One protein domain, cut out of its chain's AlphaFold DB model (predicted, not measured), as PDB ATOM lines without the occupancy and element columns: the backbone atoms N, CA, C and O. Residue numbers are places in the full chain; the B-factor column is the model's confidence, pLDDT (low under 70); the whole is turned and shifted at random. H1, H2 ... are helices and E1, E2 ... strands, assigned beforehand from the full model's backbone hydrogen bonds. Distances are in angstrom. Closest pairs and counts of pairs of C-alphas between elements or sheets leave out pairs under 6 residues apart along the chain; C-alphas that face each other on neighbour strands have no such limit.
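Overview. This is residues 20 to 106 of the 189 residues of an uncharacterized protein of Bernardetia litoralis (strain ATCC 23117 / DSM 6794 / NBRC 15988 / NCIMB 1366 / Sio-4) (UniProt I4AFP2). The model is a single twisted sheet of six strands laid side by side in a row, with one helix, H1, set beyond one end of the strands and over neither face of the sheet. The chain leaves the end of E1 in a long loop, passes through H1 and folds back into the sheet as E2, beside E1. The printed part has 87 residues, with one named helix and six named strands in the order E1 H1 E2 E3 E4 E5 E6; the sheet's order is E1 E2 E3 E4 E5 E6, antiparallel throughout, and the class is mixed, helices and strands. The whole is loose, with a radius of gyration of the C-alphas of 16.0 A and spans of 48 by 32 by 23 A.

Arrangement. The edge strand E1, residues 23 to 28, is antiparallel to E2, residues 59 to 65, at 163 degrees between their directions; N 25 and O 62 are 2.8 A apart, within hydrogen-bond range. Between these strands in the chain is H1, residues 43 to 53, which is not on the sheet, with 0 pairs of C-alphas within 10 A. In H1 every O i to N i+4 pair is within hydrogen-bond range. E2 and E3, residues 68 to 73, form a hairpin at 168 degrees, with N 63 and O 70 at 2.8 A. E3 and E4, residues 79 to 84, form a hairpin at 177 degrees, with N 71 and O 81 at 2.8 A. E4 and E5, residues 89 to 94, form a hairpin at 165 degrees, with N 82 and O 91 at 2.8 A. E5 and E6, residues 101 to 104, form a hairpin at 160 degrees, with N 90 and O 103 at 2.9 A. E2 to E6 are a meander, each strand the antiparallel neighbour of the one before. H1 is apart from E3, E4, E5 and E6.

Along the chain. E1 begins at C-alpha 23, (101.021, 150.818, 171.704), and is 16.9 A long. H1 runs 15.2 A from C-alpha 43 at (115.474, 130.357, 148.088). E2 is 20.0 A long, E3 17.2 A, E4 16.5 A and E5 16.3 A. E6, 10.3 A, ends at C-alpha 104, (93.286, 128.573, 175.831).

Size, cuts and confidence. The two C-alphas farthest apart, those of Gly 40 and Asp 86, are 48.3 A from each other. From edge to edge the strands' lines turn by 65 degrees. The printed part has no cut. The link E1 to H1, 14 residues, is long; E5 to E6 is short but not tight, and the others are tight. The mean pLDDT of the printed part is 90.8; residues 37 to 38 are under 70.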
ATOM      1  N   SER A  20     104.167 150.429 181.815       83.00
ATOM      2  CA  SER A  20     104.295 149.334 180.857       83.00
ATOM      3  C   SER A  20     104.016 149.874 179.460       83.00
ATOM      4  O   SER A  20     103.100 150.672 179.273       83.00
ATOM      5  N   PHE A  21     104.778 149.428 178.473       87.38
ATOM      6  CA  PHE A  21     104.541 149.754 177.086       87.38
ATOM      7  C   PHE A  21     103.134 149.306 176.685       87.38
ATOM      8  O   PHE A  21     102.767 148.138 176.831       87.38
ATOM      9  N   GLU A  22     102.382 150.257 176.146       91.38
ATOM     10  CA  GLU A  22     101.135 150.052 175.428       91.38
ATOM     11  C   GLU A  22     101.237 150.829 174.121       91.38
ATOM     12  O   GLU A  22     101.672 151.982 174.101       91.38
ATOM     13  N   GLY A  23     100.862 150.204 173.011       92.44
ATOM     14  CA  GLY A  23     101.021 150.818 171.704       92.44
ATOM     15  C   GLY A  23     101.126 149.807 170.575       92.44
ATOM     16  O   GLY A  23     100.805 148.629 170.731       92.44
ATOM     17  N   LYS A  24     101.568 150.304 169.422       94.75
ATOM     18  CA  LYS A  24     101.706 149.547 168.179       94.75
ATOM     19  C   LYS A  24     103.179 149.315 167.866       94.75
ATOM     20  O   LYS A  24     103.957 150.264 167.800       94.75
ATOM     21  N   LEU A  25     103.534 148.064 167.612       91.56
ATOM     22  CA  LEU A  25     104.828 147.634 167.096       91.56
ATOM     23  C   LEU A  25     104.632 147.142 165.665       91.56
ATOM     24  O   LEU A  25     103.637 146.488 165.361       91.56
ATOM     25  N   THR A  26     105.544 147.499 164.768       92.69
ATOM     26  CA  THR A  26     105.551 147.019 163.381       92.69
ATOM     27  C   THR A  26     106.919 146.422 163.111       92.69
ATOM     28  O   THR A  26     107.931 147.104 163.256       92.69
ATOM     29  N   TYR A  27     106.932 145.147 162.763       89.88
ATOM     30  CA  TYR A  27     108.126 144.367 162.498       89.88
ATOM     31  C   TYR A  27     108.232 144.109 161.006       89.88
ATOM     32  O   TYR A  27     107.242 143.731 160.378       89.88
ATOM     33  N   LYS A  28     109.442 144.276 160.475       91.56
ATOM     34  CA  LYS A  28     109.817 143.751 159.168       91.56
ATOM     35  C   LYS A  28     110.301 142.316 159.355       91.56
ATOM     36  O   LYS A  28     111.098 142.059 160.257       91.56
ATOM     37  N   VAL A  29     109.803 141.408 158.531       90.75
ATOM     38  CA  VAL A  29     110.134 139.984 158.571       90.75
ATOM     39  C   VAL A  29     110.977 139.655 157.354       90.75
ATOM     40  O   VAL A  29     110.622 139.985 156.224       90.75
ATOM     41  N   GLU A  30     112.118 139.031 157.609       90.19
ATOM     42  CA  GLU A  30     113.063 138.596 156.591       90.19
ATOM     43  C   GLU A  30     113.230 137.087 156.732       90.19
ATOM     44  O   GLU A  30     113.394 136.569 157.838       90.19
ATOM     45  N   TYR A  31     113.142 136.386 155.607       89.31
ATOM     46  CA  TYR A  31     113.357 134.949 155.540       89.31
ATOM     47  C   TYR A  31     114.716 134.705 154.911       89.31
ATOM     48  O   TYR A  31     115.086 135.390 153.962       89.31
ATOM     49  N   SER A  32     115.429 133.728 155.449       86.38
ATOM     50  CA  SER A  32     116.677 133.221 154.902       86.38
ATOM     51  C   SER A  32     116.615 131.708 155.008       86.38
ATOM     52  O   SER A  32     116.234 131.176 156.053       86.38
ATOM     53  N   PHE A  33     116.999 131.015 153.942       84.06
ATOM     54  CA  PHE A  33     116.943 129.558 153.886       84.06
ATOM     55  C   PHE A  33     118.342 128.982 153.745       84.06
ATOM     56  O   PHE A  33     119.157 129.488 152.977       84.06
ATOM     57  N   ASN A  34     118.615 127.896 154.466       80.88
ATOM     58  CA  ASN A  34     119.794 127.096 154.181       80.88
ATOM     59  C   ASN A  34     119.487 126.184 152.984       80.88
ATOM     60  O   ASN A  34     118.793 125.172 153.109       80.88
ATOM     61  N   THR A  35     119.991 126.552 151.810       74.81
ATOM     62  CA  THR A  35     119.731 125.826 150.560       74.81
ATOM     63  C   THR A  35     120.451 124.479 150.475       74.81
ATOM     64  O   THR A  35     120.071 123.650 149.651       74.81
ATOM     65  N   GLU A  36     121.445 124.209 151.332       73.44
ATOM     66  CA  GLU A  36     122.209 122.948 151.317       73.44
ATOM     67  C   GLU A  36     121.347 121.725 151.673       73.44
ATOM     68  O   GLU A  36     121.605 120.623 151.194       73.44
ATOM     69  N   SER A  37     120.282 121.913 152.459       65.75
ATOM     70  CA  SER A  37     119.343 120.856 152.866       65.75
ATOM     71  C   SER A  37     118.024 120.851 152.079       65.75
ATOM     72  O   SER A  37     117.149 120.027 152.340       65.75
ATOM     73  N   SER A  38     117.861 121.744 151.099       64.50
ATOM     74  CA  SER A  38     116.551 122.082 150.512       64.50
ATOM     75  C   SER A  38     116.138 121.227 149.299       64.50
ATOM     76  O   SER A  38     115.374 121.690 148.456       64.50
ATOM     77  N   PHE A  39     116.631 119.988 149.170       74.00
ATOM     78  CA  PHE A  39     116.335 119.089 148.030       74.00
ATOM     79  C   PHE A  39     116.485 119.755 146.639       74.00
ATOM     80  O   PHE A  39     115.769 119.418 145.698       74.00
ATOM     81  N   GLY A  40     117.408 120.714 146.496       76.62
ATOM     82  CA  GLY A  40     117.658 121.428 145.238       76.62
ATOM     83  C   GLY A  40     116.714 122.600 144.931       76.62
ATOM     84  O   GLY A  40     116.830 123.182 143.855       76.62
ATOM     85  N   LEU A  41     115.809 122.973 145.842       83.06
ATOM     86  CA  LEU A  41     115.011 124.194 145.704       83.06
ATOM     87  C   LEU A  41     115.865 125.431 145.988       83.06
ATOM     88  O   LEU A  41     116.597 125.480 146.981       83.06
ATOM     89  N   SER A  42     115.747 126.448 145.133       89.50
ATOM     90  CA  SER A  42     116.356 127.745 145.417       89.50
ATOM     91  C   SER A  42     115.530 128.509 146.457       89.50
ATOM     92  O   SER A  42     114.316 128.337 146.563       89.50
ATOM     93  N   GLU A  43     116.168 129.425 147.187       89.50
ATOM     94  CA  GLU A  43     115.474 130.357 148.088       89.50
ATOM     95  C   GLU A  43     114.345 131.115 147.372       89.50
ATOM     96  O   GLU A  43     113.259 131.303 147.921       89.50
ATOM     97  N   LYS A  44     114.565 131.493 146.107       91.19
ATOM     98  CA  LYS A  44     113.542 132.143 145.287       91.19
ATOM     99  C   LYS A  44     112.313 131.250 145.115       91.19
ATOM    100  O   LYS A  44     111.199 131.752 145.250       91.19
ATOM    101  N   ASP A  45     112.506 129.960 144.853       91.81
ATOM    102  CA  ASP A  45     111.405 129.007 144.681       91.81
ATOM    103  C   ASP A  45     110.624 128.826 145.987       91.81
ATOM    104  O   ASP A  45     109.394 128.787 145.969       91.81
ATOM    105  N   MET A  46     111.321 128.792 147.128       91.44
ATOM    106  CA  MET A  46     110.691 128.711 148.451       91.44
ATOM    107  C   MET A  46     109.850 129.957 148.749       91.44
ATOM    108  O   MET A  46     108.678 129.845 149.111       91.44
ATOM    109  N   ILE A  47     110.403 131.153 148.523       93.56
ATOM    110  CA  ILE A  47     109.671 132.417 148.679       93.56
ATOM    111  C   ILE A  47     108.474 132.487 147.727       93.56
ATOM    112  O   ILE A  47     107.388 132.919 148.121       93.56
ATOM    113  N   GLU A  48     108.646 132.082 146.468       93.94
ATOM    114  CA  GLU A  48     107.558 132.061 145.491       93.94
ATOM    115  C   GLU A  48     106.454 131.086 145.912       93.94
ATOM    116  O   GLU A  48     105.270 131.422 145.815       93.94
ATOM    117  N   HIS A  49     106.823 129.920 146.445       92.81
ATOM    118  CA  HIS A  49     105.877 128.967 147.005       92.81
ATOM    119  C   HIS A  49     105.097 129.568 148.180       92.81
ATOM    120  O   HIS A  49     103.871 129.539 148.149       92.81
ATOM    121  N   MET A  50     105.770 130.204 149.146       92.88
ATOM    122  CA  MET A  50     105.109 130.866 150.282       92.88
ATOM    123  C   MET A  50     104.160 131.988 149.836       92.88
ATOM    124  O   MET A  50     103.100 132.201 150.428       92.88
ATOM    125  N   LYS A  51     104.516 132.730 148.780       94.25
ATOM    126  CA  LYS A  51     103.639 133.760 148.200       94.25
ATOM    127  C   LYS A  51     102.393 133.146 147.565       94.25
ATOM    128  O   LYS A  51     101.305 133.691 147.731       94.25
ATOM    129  N   LYS A  52     102.543 132.016 146.864       93.50
ATOM    130  CA  LYS A  52     101.431 131.273 146.248       93.50
ATOM    131  C   LYS A  52     100.535 130.596 147.287       93.50
ATOM    132  O   LYS A  52      99.320 130.647 147.132       93.50
ATOM    133  N   SER A  53     101.114 129.999 148.333       91.69
ATOM    134  CA  SER A  53     100.363 129.378 149.435       91.69
ATOM    135  C   SER A  53      99.666 130.416 150.310       91.69
ATOM    136  O   SER A  53      98.678 130.101 150.964       91.69
ATOM    137  N   GLY A  54     100.153 131.660 150.288       91.31
ATOM    138  CA  GLY A  54      99.655 132.772 151.086       91.31
ATOM    139  C   GLY A  54     100.193 132.816 152.508       91.31
ATOM    140  O   GLY A  54      99.635 133.508 153.359       91.31
ATOM    141  N   GLU A  55     101.287 132.103 152.754       90.50
ATOM    142  CA  GLU A  55     102.018 132.073 154.020       90.50
ATOM    143  C   GLU A  55     103.102 133.150 154.101       90.50
ATOM    144  O   GLU A  55     103.554 133.478 155.193       90.50
ATOM    145  N   TYR A  56     103.514 133.724 152.967       93.62
ATOM    146  CA  TYR A  56     104.486 134.814 152.951       93.62
ATOM    147  C   TYR A  56     103.901 136.092 153.566       93.62
ATOM    148  O   TYR A  56     102.862 136.585 153.117       93.62
ATOM    149  N   PHE A  57     104.606 136.666 154.539       94.44
ATOM    150  CA  PHE A  57     104.386 138.017 155.053       94.44
ATOM    151  C   PHE A  57     105.735 138.669 155.339       94.44
ATOM    152  O   PHE A  57     106.631 138.040 155.884       94.44
ATOM    153  N   ASP A  58     105.884 139.943 155.011       93.94
ATOM    154  CA  ASP A  58     107.092 140.711 155.338       93.94
ATOM    155  C   ASP A  58     106.839 141.735 156.450       93.94
ATOM    156  O   ASP A  58     107.759 142.420 156.896       93.94
ATOM    157  N   THR A  59     105.590 141.838 156.916       93.50
ATOM    158  CA  THR A  59     105.173 142.790 157.935       93.50
ATOM    159  C   THR A  59     104.287 142.111 158.972       93.50
ATOM    160  O   THR A  59     103.240 141.540 158.652       93.50
ATOM    161  N   LEU A  60     104.675 142.243 160.239       94.25
ATOM    162  CA  LEU A  60     103.880 141.860 161.403       94.25
ATOM    163  C   LEU A  60     103.592 143.106 162.243       94.25
ATOM    164  O   LEU A  60     104.505 143.792 162.698       94.25
ATOM    165  N   VAL A  61     102.320 143.386 162.489       95.44
ATOM    166  CA  VAL A  61     101.878 144.455 163.385       95.44
ATOM    167  C   VAL A  61     101.376 143.840 164.682       95.44
ATOM    168  O   VAL A  61     100.554 142.931 164.650       95.44
ATOM    169  N   VAL A  62     101.833 144.365 165.819       95.44
ATOM    170  CA  VAL A  62     101.371 143.963 167.150       95.44
ATOM    171  C   VAL A  62     100.859 145.183 167.906       95.44
ATOM    172  O   VAL A  62     101.619 146.111 168.169       95.44
ATOM    173  N   ASN A  63      99.581 145.183 168.275       96.69
ATOM    174  CA  ASN A  63      98.984 146.188 169.153       96.69
ATOM    175  C   ASN A  63      98.875 145.603 170.564       96.69
ATOM    176  O   ASN A  63      98.298 144.532 170.719       96.69
ATOM    177  N   ILE A  64      99.400 146.286 171.583       95.31
ATOM    178  CA  ILE A  64      99.384 145.837 172.986       95.31
ATOM    179  C   ILE A  64      98.672 146.882 173.839       95.31
ATOM    180  O   ILE A  64      99.003 148.067 173.763       95.31
ATOM    181  N   LYS A  65      97.711 146.450 174.663       94.94
ATOM    182  CA  LYS A  65      97.002 147.329 175.604       94.94
ATOM    183  C   LYS A  65      96.411 146.552 176.778       94.94
ATOM    184  O   LYS A  65      95.600 145.644 176.571       94.94
ATOM    185  N   ASN A  66      96.757 146.940 178.004       93.19
ATOM    186  CA  ASN A  66      96.223 146.387 179.249       93.19
ATOM    187  C   ASN A  66      96.226 144.843 179.282       93.19
ATOM    188  O   ASN A  66      95.195 144.199 179.478       93.19
ATOM    189  N   GLY A  67      97.369 144.240 178.945       92.31
ATOM    190  CA  GLY A  67      97.533 142.783 178.863       92.31
ATOM    191  C   GLY A  67      96.850 142.104 177.673       92.31
ATOM    192  O   GLY A  67      97.046 140.918 177.464       92.31
ATOM    193  N   ASN A  68      96.073 142.815 176.858       96.50
ATOM    194  CA  ASN A  68      95.551 142.285 175.599       96.50
ATOM    195  C   ASN A  68      96.563 142.529 174.479       96.50
ATOM    196  O   ASN A  68      97.313 143.514 174.521       96.50
ATOM    197  N   TYR A  69      96.527 141.694 173.441       96.62
ATOM    198  CA  TYR A  69      97.211 142.018 172.195       96.62
ATOM    199  C   TYR A  69      96.418 141.617 170.958       96.62
ATOM    200  O   TYR A  69      95.570 140.727 170.989       96.62
ATOM    201  N   GLU A  70      96.764 142.249 169.847       97.75
ATOM    202  CA  GLU A  70      96.355 141.863 168.505       97.75
ATOM    203  C   GLU A  70      97.599 141.757 167.620       97.75
ATOM    204  O   GLU A  70      98.400 142.689 167.588       97.75
ATOM    205  N   LYS A  71      97.754 140.638 166.907       95.88
ATOM    206  CA  LYS A  71      98.759 140.436 165.860       95.88
ATOM    207  C   LYS A  71      98.064 140.448 164.496       95.88
ATOM    208  O   LYS A  71      97.045 139.777 164.325       95.88
ATOM    209  N   LEU A  72      98.624 141.175 163.536       95.56
ATOM    210  CA  LEU A  72      98.169 141.241 162.147       95.56
ATOM    211  C   LEU A  72      99.364 141.006 161.226       95.56
ATOM    212  O   LEU A  72     100.384 141.677 161.377       95.56
ATOM    213  N   VAL A  73      99.227 140.101 160.262       93.94
ATOM    214  CA  VAL A  73     100.224 139.908 159.197       93.94
ATOM    215  C   VAL A  73      99.669 140.334 157.844       93.94
ATOM    216  O   VAL A  73      98.468 140.207 157.579       93.94
ATOM    217  N   ASN A  74     100.550 140.822 156.973       93.31
ATOM    218  CA  ASN A  74     100.205 141.269 155.624       93.31
ATOM    219  C   ASN A  74     100.285 140.154 154.561       93.31
ATOM    220  O   ASN A  74     100.590 140.430 153.404       93.31
ATOM    221  N   SER A  75     100.001 138.906 154.936       91.31
ATOM    222  CA  SER A  75      99.926 137.804 153.977       91.31
ATOM    223  C   SER A  75      98.626 137.828 153.164       91.31
ATOM    224  O   SER A  75      97.628 138.447 153.554       91.31
ATOM    225  N   SER A  76      98.599 137.129 152.025       87.12
ATOM    226  CA  SER A  76      97.380 137.000 151.212       87.12
ATOM    227  C   SER A  76      96.291 136.185 151.921       87.12
ATOM    228  O   SER A  76      95.114 136.543 151.789       87.12
ATOM    229  N   ASN A  77      96.679 135.209 152.755       86.06
ATOM    230  CA  ASN A  77      95.814 134.505 153.711       86.06
ATOM    231  C   ASN A  77      95.784 135.217 155.070       86.06
ATOM    232  O   ASN A  77      95.878 134.562 156.105       86.06
ATOM    233  N   SER A  78      95.724 136.556 155.053       79.38
ATOM    234  CA  SER A  78      95.885 137.424 156.226       79.38
ATOM    235  C   SER A  78      95.334 136.800 157.507       79.38
ATOM    236  O   SER A  78      94.163 136.414 157.580       79.38
ATOM    237  N   LYS A  79      96.215 136.712 158.503       89.38
ATOM    238  CA  LYS A  79      95.938 136.122 159.805       89.38
ATOM    239  C   LYS A  79      95.847 137.222 160.847       89.38
ATOM    240  O   LYS A  79      96.776 138.021 161.007       89.38
ATOM    241  N   ARG A  80      94.730 137.250 161.570       94.62
ATOM    242  CA  ARG A  80      94.532 138.116 162.735       94.62
ATOM    243  C   ARG A  80      94.473 137.248 163.979       94.62
ATOM    244  O   ARG A  80      93.648 136.345 164.062       94.62
ATOM    245  N   ILE A  81      95.325 137.539 164.953       95.19
ATOM    246  CA  ILE A  81      95.355 136.829 166.234       95.19
ATOM    247  C   ILE A  81      95.040 137.824 167.338       95.19
ATOM    248  O   ILE A  81      95.747 138.817 167.485       95.19
ATOM    249  N   VAL A  82      94.007 137.564 168.133       97.19
ATOM    250  CA  VAL A  82      93.591 138.423 169.246       97.19
ATOM    251  C   VAL A  82      93.706 137.650 170.549       97.19
ATOM    252  O   VAL A  82      93.085 136.602 170.702       97.19
ATOM    253  N   TYR A  83      94.461 138.179 171.506       97.06
ATOM    254  CA  TYR A  83      94.491 137.683 172.876       97.06
ATOM    255  C   TYR A  83      93.673 138.579 173.799       97.06
ATOM    256  O   TYR A  83      93.835 139.803 173.819       97.06
ATOM    257  N   LYS A  84      92.817 137.934 174.591       97.69
ATOM    258  CA  LYS A  84      91.969 138.549 175.609       97.69
ATOM    259  C   LYS A  84      92.401 138.066 176.989       97.69
ATOM    260  O   LYS A  84      92.259 136.879 177.291       97.69
ATOM    261  N   SER A  85      92.962 138.971 177.793       96.06
ATOM    262  CA  SER A  85      93.570 138.646 179.092       96.06
ATOM    263  C   SER A  85      92.548 138.311 180.178       96.06
ATOM    264  O   SER A  85      92.769 137.393 180.962       96.06
ATOM    265  N   ASP A  86      91.404 138.990 180.171       96.38
ATOM    266  CA  ASP A  86      90.267 138.790 181.079       96.38
ATOM    267  C   ASP A  86      89.714 137.358 181.067       96.38
ATOM    268  O   ASP A  86      89.354 136.817 182.111       96.38
ATOM    269  N   ILE A  87      89.696 136.723 179.896       97.06
ATOM    270  CA  ILE A  87      89.220 135.341 179.707       97.06
ATOM    271  C   ILE A  87      90.338 134.354 179.345       97.06
ATOM    272  O   ILE A  87      90.097 133.156 179.182       97.06
ATOM    273  N   ASN A  88      91.566 134.853 179.221       95.75
ATOM    274  CA  ASN A  88      92.768 134.118 178.847       95.75
ATOM    275  C   ASN A  88      92.612 133.249 177.580       95.75
ATOM    276  O   ASN A  88      92.981 132.067 177.558       95.75
ATOM    277  N   LYS A  89      92.037 133.829 176.519       96.38
ATOM    278  CA  LYS A  89      91.780 133.157 175.232       96.38
ATOM    279  C   LYS A  89      92.501 133.832 174.077       96.38
ATOM    280  O   LYS A  89      92.637 135.054 174.053       96.38
ATOM    281  N   ILE A  90      92.915 133.014 173.115       95.81
ATOM    282  CA  ILE A  90      93.474 133.443 171.834       95.81
ATOM    283  C   ILE A  90      92.471 133.087 170.744       95.81
ATOM    284  O   ILE A  90      92.041 131.939 170.648       95.81
ATOM    285  N   TYR A  91      92.118 134.080 169.939       95.50
ATOM    286  CA  TYR A  91      91.245 133.966 168.782       95.50
ATOM    287  C   TYR A  91      92.082 134.132 167.526       95.50
ATOM    288  O   TYR A  91      92.773 135.142 167.388       95.50
ATOM    289  N   THR A  92      91.992 133.175 166.615       93.94
ATOM    290  CA  THR A  92      92.672 133.227 165.324       93.94
ATOM    291  C   THR A  92      91.627 133.295 164.224       93.94
ATOM    292  O   THR A  92      90.757 132.428 164.127       93.94
ATOM    293  N   PHE A  93      91.721 134.348 163.421       94.06
ATOM    294  CA  PHE A  93      90.890 134.589 162.254       94.06
ATOM    295  C   PHE A  93      91.763 134.414 161.018       94.06
ATOM    296  O   PHE A  93      92.716 135.177 160.826       94.06
ATOM    297  N   ASP A  94      91.414 133.430 160.198       90.50
ATOM    298  CA  ASP A  94      92.073 133.164 158.927       90.50
ATOM    299  C   ASP A  94      91.157 133.630 157.794       90.50
ATOM    300  O   ASP A  94      89.956 133.342 157.763       90.50
ATOM    301  N   LYS A  95      91.705 134.406 156.859       88.44
ATOM    302  CA  LYS A  95      90.928 134.920 155.729       88.44
ATOM    303  C   LYS A  95      90.379 133.766 154.883       88.44
ATOM    304  O   LYS A  95      91.128 132.901 154.447       88.44
ATOM    305  N   GLY A  96      89.078 133.801 154.599       87.62
ATOM    306  CA  GLY A  96      88.402 132.761 153.816       87.62
ATOM    307  C   GLY A  96      87.990 131.532 154.629       87.62
ATOM    308  O   GLY A  96      87.394 130.620 154.062       87.62
ATOM    309  N   PHE A  97      88.250 131.518 155.938       90.06
ATOM    310  CA  PHE A  97      87.750 130.495 156.844       90.06
ATOM    311  C   PHE A  97      86.549 131.032 157.632       90.06
ATOM    312  O   PHE A  97      86.606 132.111 158.217       90.06
ATOM    313  N   GLU A  98      85.439 130.295 157.615       91.69
ATOM    314  CA  GLU A  98      84.177 130.720 158.243       91.69
ATOM    315  C   GLU A  98      84.230 130.650 159.777       91.69
ATOM    316  O   GLU A  98      83.528 131.381 160.475       91.69
ATOM    317  N   TYR A  99      85.094 129.789 160.314       92.25
ATOM    318  CA  TYR A  99      85.189 129.535 161.743       92.25
ATOM    319  C   TYR A  99      86.342 130.306 162.385       92.25
ATOM    320  O   TYR A  99      87.394 130.526 161.788       92.25
ATOM    321  N   VAL A 100      86.164 130.665 163.654       92.94
ATOM    322  CA  VAL A 100      87.228 131.239 164.484       92.94
ATOM    323  C   VAL A 100      87.860 130.123 165.299       92.94
ATOM    324  O   VAL A 100      87.168 129.420 166.039       92.94
ATOM    325  N   LEU A 101      89.181 129.980 165.209       91.56
ATOM    326  CA  LEU A 101      89.903 129.046 166.066       91.56
ATOM    327  C   LEU A 101      90.115 129.692 167.437       91.56
ATOM    328  O   LEU A 101      90.612 130.815 167.534       91.56
ATOM    329  N   ILE A 102      89.738 128.979 168.498       93.12
ATOM    330  CA  ILE A 102      89.835 129.463 169.878       93.12
ATOM    331  C   ILE A 102      90.769 128.547 170.663       93.12
ATOM    332  O   ILE A 102      90.478 127.367 170.854       93.12
ATOM    333  N   ALA A 103      91.859 129.109 171.179       91.44
ATOM    334  CA  ALA A 103      92.800 128.414 172.050       91.44
ATOM    335  C   ALA A 103      92.768 128.986 173.474       91.44
ATOM    336  O   ALA A 103      92.509 130.171 173.703       91.44
ATOM    337  N   ASN A 104      93.032 128.129 174.463       91.81
ATOM    338  CA  ASN A 104      93.286 128.573 175.831       91.81
ATOM    339  C   ASN A 104      94.750 129.000 175.949       91.81
ATOM    340  O   ASN A 104      95.629 128.171 175.745       91.81
ATOM    341  N   ALA A 105      95.010 130.252 176.331       92.31
ATOM    342  CA  ALA A 105      96.375 130.765 176.426       92.31
ATOM    343  C   ALA A 105      97.184 130.141 177.576       92.31
ATOM    344  O   ALA A 105      98.384 130.362 177.649       92.31
ATOM    345  N   LYS A 106      96.566 129.358 178.479       89.19
ATOM    346  CA  LYS A 106      97.310 128.540 179.461       89.19
ATOM    347  C   LYS A 106      98.070 127.385 178.806       89.19
ATOM    348  O   LYS A 106      99.022 126.873 179.390       89.19
TER     349      LYS A 106